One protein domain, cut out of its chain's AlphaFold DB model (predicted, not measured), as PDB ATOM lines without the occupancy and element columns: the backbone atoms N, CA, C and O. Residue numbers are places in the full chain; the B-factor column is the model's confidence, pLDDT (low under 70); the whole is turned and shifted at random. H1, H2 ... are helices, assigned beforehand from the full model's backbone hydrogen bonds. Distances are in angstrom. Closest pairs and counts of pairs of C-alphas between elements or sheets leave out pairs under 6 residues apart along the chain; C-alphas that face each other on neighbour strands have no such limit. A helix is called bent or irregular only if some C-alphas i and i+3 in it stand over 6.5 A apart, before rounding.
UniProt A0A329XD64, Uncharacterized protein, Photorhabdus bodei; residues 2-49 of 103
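This is residues 2 to 49 of the 103 residues of an uncharacterized protein of Photorhabdus bodei (UniProt A0A329XD64). One long, straight helix, H3, makes most of the length of this model; two short helices, H1 and H2, form a small, loosely joined head at its beginning, and beyond its far end residues 38 to 49 turn round and fold back beside it as a tail with no named element. The printed part has 48 residues, with three named helices in the order H1, H2, H3 and no named strand; its class is all helix. The whole is loose, with a radius of gyration of the C-alphas of 13.7 A, and its C-alphas span 40 by 18 by 18 A.

Begin at C-alpha 2, at (288.700, 277.163, 227.867), where H1 starts; it covers residues 2 to 5 and is 5.1 A from first to last C-alpha. After a tight link of 3 residues you reach H2, residues 9 to 15, 10.9 A long. H2 is irregular: the C-alphas of Gln 10 and Trp 13 are 7.8 A apart. Another tight link of 3 residues leads to H3, residues 19 to 37. Find its first C-alpha at (286.018, 285.002, 226.443) and its last at (281.182, 270.572, 249.280), 27.4 A away. From there read on through residues 38 to 49, which hold no named element, to C-alpha 49 at (270.757, 278.739, 234.561).

Look first at H1 and H2, which are close but not clearly touching; their closest C-alphas, those of Ala 5 and Tyr 11, are 6.0 A apart. H1 and H3 are also close but not clearly touching, and their closest C-alphas, those of Leu 2 and Gln 23, are 7.4 A apart. H2 and H3 meet only through their link. In the backbone, every O i to N i+4 pair of H3 is within hydrogen-bond range, while in H2 it is 0 of 3 such pairs, beside 3 of 4 O i to N i+3 pairs; H1 is too short for an O i to N i+4 pair, and its one O i to N i+3 pair is within range.

The outline is a rod, and the two C-alphas farthest apart in the domain, those of Arg 9 and Lys 40, are 41.0 A apart. The C-alphas of Leu 2 and Lys 49, the first and last printed, are 19.2 A apart. The C-alphas of residues 38 to 49 lie 10 to 23 A from the mean of the C-alphas. The printed part has no cut, and neither link between helices is long. Read the model's confidence in the B-factor column: the mean pLDDT of the printed part is 87.7, that of H1 is 76 and that of H3 is 91, and no printed residue is under 70.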
ATOM      1  N   LEU A   2     289.506 276.537 228.941       72.88
ATOM      2  CA  LEU A   2     288.700 277.163 227.867       72.88
ATOM      3  C   LEU A   2     289.386 277.206 226.481       72.88
ATOM      4  O   LEU A   2     288.736 277.032 225.452       72.88
ATOM      5  N   ALA A   3     290.706 277.411 226.450       76.06
ATOM      6  CA  ALA A   3     291.491 277.439 225.211       76.06
ATOM      7  C   ALA A   3     291.505 276.085 224.479       76.06
ATOM      8  O   ALA A   3     291.546 276.051 223.253       76.06
ATOM      9  N   VAL A   4     291.439 274.979 225.228       79.50
ATOM     10  CA  VAL A   4     291.378 273.619 224.674       79.50
ATOM     11  C   VAL A   4     289.985 273.353 224.107       79.50
ATOM     12  O   VAL A   4     289.868 272.914 222.968       79.50
ATOM     13  N   ALA A   5     288.931 273.727 224.844       77.50
ATOM     14  CA  ALA A   5     287.551 273.594 224.378       77.50
ATOM     15  C   ALA A   5     287.328 274.328 223.045       77.50
ATOM     16  O   ALA A   5     286.828 273.735 222.097       77.50
ATOM     17  N   LYS A   6     287.813 275.572 222.915       78.06
ATOM     18  CA  LYS A   6     287.706 276.359 221.671       78.06
ATOM     19  C   LYS A   6     288.409 275.731 220.457       78.06
ATOM     20  O   LYS A   6     288.134 276.151 219.338       78.06
ATOM     21  N   LYS A   7     289.329 274.777 220.629       80.44
ATOM     22  CA  LYS A   7     289.987 274.073 219.510       80.44
ATOM     23  C   LYS A   7     289.186 272.869 219.008       80.44
ATOM     24  O   LYS A   7     289.429 272.415 217.896       80.44
ATOM     25  N   SER A   8     288.235 272.370 219.794       85.88
ATOM     26  CA  SER A   8     287.369 271.261 219.396       85.88
ATOM     27  C   SER A   8     286.287 271.722 218.418       85.88
ATOM     28  O   SER A   8     285.704 272.795 218.582       85.88
ATOM     29  N   ARG A   9     285.966 270.873 217.433       82.56
ATOM     30  CA  ARG A   9     284.892 271.113 216.453       82.56
ATOM     31  C   ARG A   9     283.523 271.266 217.126       82.56
ATOM     32  O   ARG A   9     282.735 272.101 216.703       82.56
ATOM     33  N   GLN A  10     283.272 270.521 218.206       87.38
ATOM     34  CA  GLN A  10     282.003 270.553 218.946       87.38
ATOM     35  C   GLN A  10     281.745 271.905 219.629       87.38
ATOM     36  O   GLN A  10     280.603 272.340 219.749       87.38
ATOM     37  N   TYR A  11     282.807 272.584 220.062       85.38
ATOM     38  CA  TYR A  11     282.717 273.839 220.810       85.38
ATOM     39  C   TYR A  11     283.265 275.031 220.018       85.38
ATOM     40  O   TYR A  11     283.628 276.055 220.600       85.38
ATOM     41  N   ALA A  12     283.322 274.914 218.687       85.12
ATOM     42  CA  ALA A  12     283.796 275.982 217.810       85.12
ATOM     43  C   ALA A  12     282.984 277.278 217.992       85.12
ATOM     44  O   ALA A  12     283.565 278.365 217.998       85.12
ATOM     45  N   TRP A  13     281.680 277.151 218.262       86.69
ATOM     46  CA  TRP A  13     280.763 278.258 218.553       86.69
ATOM     47  C   TRP A  13     281.210 279.121 219.746       86.69
ATOM     48  O   TRP A  13     280.941 280.316 219.776       86.69
ATOM     49  N   LEU A  14     281.992 278.592 220.700       85.38
ATOM     50  CA  LEU A  14     282.536 279.379 221.819       85.38
ATOM     51  C   LEU A  14     283.490 280.501 221.371       85.38
ATOM     52  O   LEU A  14     283.822 281.379 222.171       85.38
ATOM     53  N   LYS A  15     284.002 280.465 220.133       83.44
ATOM     54  CA  LYS A  15     284.856 281.531 219.585       83.44
ATOM     55  C   LYS A  15     284.075 282.788 219.204       83.44
ATOM     56  O   LYS A  15     284.673 283.864 219.171       83.44
ATOM     57  N   GLU A  16     282.782 282.652 218.931       83.88
ATOM     58  CA  GLU A  16     281.903 283.765 218.556       83.88
ATOM     59  C   GLU A  16     281.621 284.678 219.757       83.88
ATOM     60  O   GLU A  16     281.468 285.888 219.604       83.88
ATOM     61  N   TYR A  17     281.651 284.111 220.964       82.94
ATOM     62  CA  TYR A  17     281.321 284.801 222.206       82.94
ATOM     63  C   TYR A  17     282.543 285.370 222.933       82.94
ATOM     64  O   TYR A  17     283.684 284.911 222.787       82.94
ATOM     65  N   ASP A  18     282.274 286.362 223.782       83.31
ATOM     66  CA  ASP A  18     283.266 286.976 224.656       83.31
ATOM     67  C   ASP A  18     283.914 285.946 225.600       83.31
ATOM     68  O   ASP A  18     283.254 285.210 226.338       83.31
ATOM     69  N   SER A  19     285.247 285.903 225.592       83.44
ATOM     70  CA  SER A  19     286.018 285.002 226.443       83.44
ATOM     71  C   SER A  19     285.849 285.291 227.929       83.44
ATOM     72  O   SER A  19     285.944 284.353 228.717       83.44
ATOM     73  N   ILE A  20     285.608 286.544 228.316       85.12
ATOM     74  CA  ILE A  20     285.502 286.929 229.728       85.12
ATOM     75  C   ILE A  20     284.199 286.408 230.319       85.12
ATOM     76  O   ILE A  20     284.223 285.774 231.374       85.12
ATOM     77  N   ALA A  21     283.085 286.577 229.605       84.56
ATOM     78  CA  ALA A  21     281.808 285.993 230.000       84.56
ATOM     79  C   ALA A  21     281.905 284.468 230.188       84.56
ATOM     80  O   ALA A  21     281.442 283.929 231.197       84.56
ATOM     81  N   LEU A  22     282.574 283.772 229.258       87.81
ATOM     82  CA  LEU A  22     282.788 282.325 229.341       87.81
ATOM     83  C   LEU A  22     283.657 281.930 230.544       87.81
ATOM     84  O   LEU A  22     283.328 280.985 231.259       87.81
ATOM     85  N   GLN A  23     284.748 282.656 230.802       89.12
ATOM     86  CA  GLN A  23     285.593 282.415 231.974       89.12
ATOM     87  C   GLN A  23     284.827 282.653 233.276       89.12
ATOM     88  O   GLN A  23     284.911 281.841 234.195       89.12
ATOM     89  N   ARG A  24     284.024 283.723 233.348       89.38
ATOM     90  CA  ARG A  24     283.220 284.011 234.537       89.38
ATOM     91  C   ARG A  24     282.184 282.926 234.807       89.38
ATOM     92  O   ARG A  24     281.949 282.606 235.968       89.38
ATOM     93  N   ALA A  25     281.594 282.336 233.768       88.94
ATOM     94  CA  ALA A  25     280.687 281.203 233.922       88.94
ATOM     95  C   ALA A  25     281.381 279.999 234.585       88.94
ATOM     96  O   ALA A  25     280.816 279.408 235.503       88.94
ATOM     97  N   VAL A  26     282.621 279.690 234.181       90.06
ATOM     98  CA  VAL A  26     283.426 278.614 234.787       90.06
ATOM     99  C   VAL A  26     283.787 278.933 236.239       90.06
ATOM    100  O   VAL A  26     283.642 278.070 237.096       90.06
ATOM    101  N   ILE A  27     284.192 280.172 236.538       91.62
ATOM    102  CA  ILE A  27     284.500 280.606 237.913       91.62
ATOM    103  C   ILE A  27     283.270 280.460 238.811       91.62
ATOM    104  O   ILE A  27     283.356 279.863 239.877       91.62
ATOM    105  N   ASN A  28     282.111 280.952 238.363       90.94
ATOM    106  CA  ASN A  28     280.870 280.844 239.127       90.94
ATOM    107  C   ASN A  28     280.481 279.377 239.378       90.94
ATOM    108  O   ASN A  28     279.981 279.060 240.454       90.94
ATOM    109  N   LEU A  29     280.704 278.492 238.397       92.06
ATOM    110  CA  LEU A  29     280.468 277.059 238.553       92.06
ATOM    111  C   LEU A  29     281.412 276.447 239.595       92.06
ATOM    112  O   LEU A  29     280.945 275.710 240.457       92.06
ATOM    113  N   ASN A  30     282.705 276.788 239.550       93.56
ATOM    114  CA  ASN A  30     283.683 276.323 240.533       93.56
ATOM    115  C   ASN A  30     283.275 276.744 241.945       93.56
ATOM    116  O   ASN A  30     283.103 275.896 242.806       93.56
ATOM    117  N   THR A  31     282.984 278.033 242.140       93.38
ATOM    118  CA  THR A  31     282.521 278.559 243.429       93.38
ATOM    119  C   THR A  31     281.238 277.877 243.908       93.38
ATOM    120  O   THR A  31     281.075 277.643 245.101       93.38
ATOM    121  N   ALA A  32     280.311 277.540 243.005       93.06
ATOM    122  CA  ALA A  32     279.093 276.826 243.380       93.06
ATOM    123  C   ALA A  32     279.391 275.408 243.898       93.06
ATOM    124  O   ALA A  32     278.797 274.998 244.894       93.06
ATOM    125  N   PHE A  33     280.317 274.683 243.264       94.69
ATOM    126  CA  PHE A  33     280.763 273.375 243.750       94.69
ATOM    127  C   PHE A  33     281.570 273.479 245.045       94.69
ATOM    128  O   PHE A  33     281.289 272.730 245.977       94.69
ATOM    129  N   ASP A  34     282.493 274.439 245.148       95.25
ATOM    130  CA  ASP A  34     283.257 274.699 246.376       95.25
ATOM    131  C   ASP A  34     282.309 274.942 247.561       95.25
ATOM    132  O   ASP A  34     282.492 274.399 248.649       95.25
ATOM    133  N   ASN A  35     281.239 275.712 247.331       94.81
ATOM    134  CA  ASN A  35     280.212 275.962 248.335       94.81
ATOM    135  C   ASN A  35     279.386 274.712 248.660       94.81
ATOM    136  O   ASN A  35     279.061 274.504 249.823       94.81
ATOM    137  N   PHE A  36     279.038 273.899 247.658       94.88
ATOM    138  CA  PHE A  36     278.284 272.655 247.843       94.88
ATOM    139  C   PHE A  36     279.040 271.631 248.697       94.88
ATOM    140  O   PHE A  36     278.438 270.993 249.555       94.88
ATOM    141  N   PHE A  37     280.353 271.497 248.501       94.31
ATOM    142  CA  PHE A  37     281.182 270.572 249.280       94.31
ATOM    143  C   PHE A  37     281.602 271.123 250.648       94.31
ATOM    144  O   PHE A  37     282.141 270.377 251.464       94.31
ATOM    145  N   ASN A  38     281.365 272.407 250.929       94.88
ATOM    146  CA  ASN A  38     281.691 273.002 252.217       94.88
ATOM    147  C   ASN A  38     280.599 272.679 253.258       94.88
ATOM    148  O   ASN A  38     279.515 273.262 253.196       94.88
ATOM    149  N   PRO A  39     280.879 271.851 254.285       91.12
ATOM    150  CA  PRO A  39     279.872 271.418 255.257       91.12
ATOM    151  C   PRO A  39     279.334 272.558 256.138       91.12
ATOM    152  O   PRO A  39     278.290 272.411 256.770       91.12
ATOM    153  N   LYS A  40     280.028 273.705 256.194       93.94
ATOM    154  CA  LYS A  40     279.573 274.894 256.935       93.94
ATOM    155  C   LYS A  40     278.504 275.680 256.177       93.94
ATOM    156  O   LYS A  40     277.758 276.443 256.788       93.94
ATOM    157  N   LEU A  41     278.438 275.534 254.855       91.06
ATOM    158  CA  LEU A  41     277.489 276.243 254.010       91.06
ATOM    159  C   LEU A  41     276.294 275.332 253.725       91.06
ATOM    160  O   LEU A  41     276.444 274.213 253.254       91.06
ATOM    161  N   LYS A  42     275.074 275.829 253.952       89.06
ATOM    162  CA  LYS A  42     273.835 275.131 253.556       89.06
ATOM    163  C   LYS A  42     273.566 275.306 252.054       89.06
ATOM    164  O   LYS A  42     272.502 275.779 251.653       89.06
ATOM    165  N   ALA A  43     274.559 274.996 251.223       90.31
ATOM    166  CA  ALA A  43     274.459 275.096 249.775       90.31
ATOM    167  C   ALA A  43     273.768 273.855 249.191       90.31
ATOM    168  O   ALA A  43     274.012 272.726 249.605       90.31
ATOM    169  N   ARG A  44     272.883 274.071 248.215       91.25
ATOM    170  CA  ARG A  44     272.279 272.987 247.428       91.25
ATOM    171  C   ARG A  44     273.183 272.634 246.250       91.25
ATOM    172  O   ARG A  44     274.051 273.424 245.880       91.25
ATOM    173  N   PHE A  45     272.936 271.475 245.643       92.69
ATOM    174  CA  PHE A  45     273.641 271.067 244.431       92.69
ATOM    175  C   PHE A  45     273.525 272.152 243.339       92.69
ATOM    176  O   PHE A  45     272.415 272.652 243.113       92.69
ATOM    177  N   PRO A  46     274.632 272.545 242.678       92.44
ATOM    178  CA  PRO A  46     274.605 273.565 241.637       92.44
ATOM    179  C   PRO A  46     273.647 273.201 240.499       92.44
ATOM    180  O   PRO A  46     273.661 272.083 239.989       92.44
ATOM    181  N   ALA A  47     272.837 274.163 240.065       90.06
ATOM    182  CA  ALA A  47     271.904 273.996 238.955       90.06
ATOM    183  C   ALA A  47     272.282 274.903 237.779       90.06
ATOM    184  O   ALA A  47     272.793 276.012 237.961       90.06
ATOM    185  N   PHE A  48     271.999 274.446 236.558       87.31
ATOM    186  CA  PHE A  48     272.166 275.270 235.365       87.31
ATOM    187  C   PHE A  48     271.208 276.467 235.375       87.31
ATOM    188  O   PHE A  48     270.103 276.412 235.919       87.31
ATOM    189  N   LYS A  49     271.621 277.566 234.734       82.31
ATOM    190  CA  LYS A  49     270.757 278.739 234.561       82.31
ATOM    191  C   LYS A  49     269.552 278.376 233.687       82.31
ATOM    192  O   LYS A  49     269.710 277.849 232.591       82.31
TER     193      LYS A  49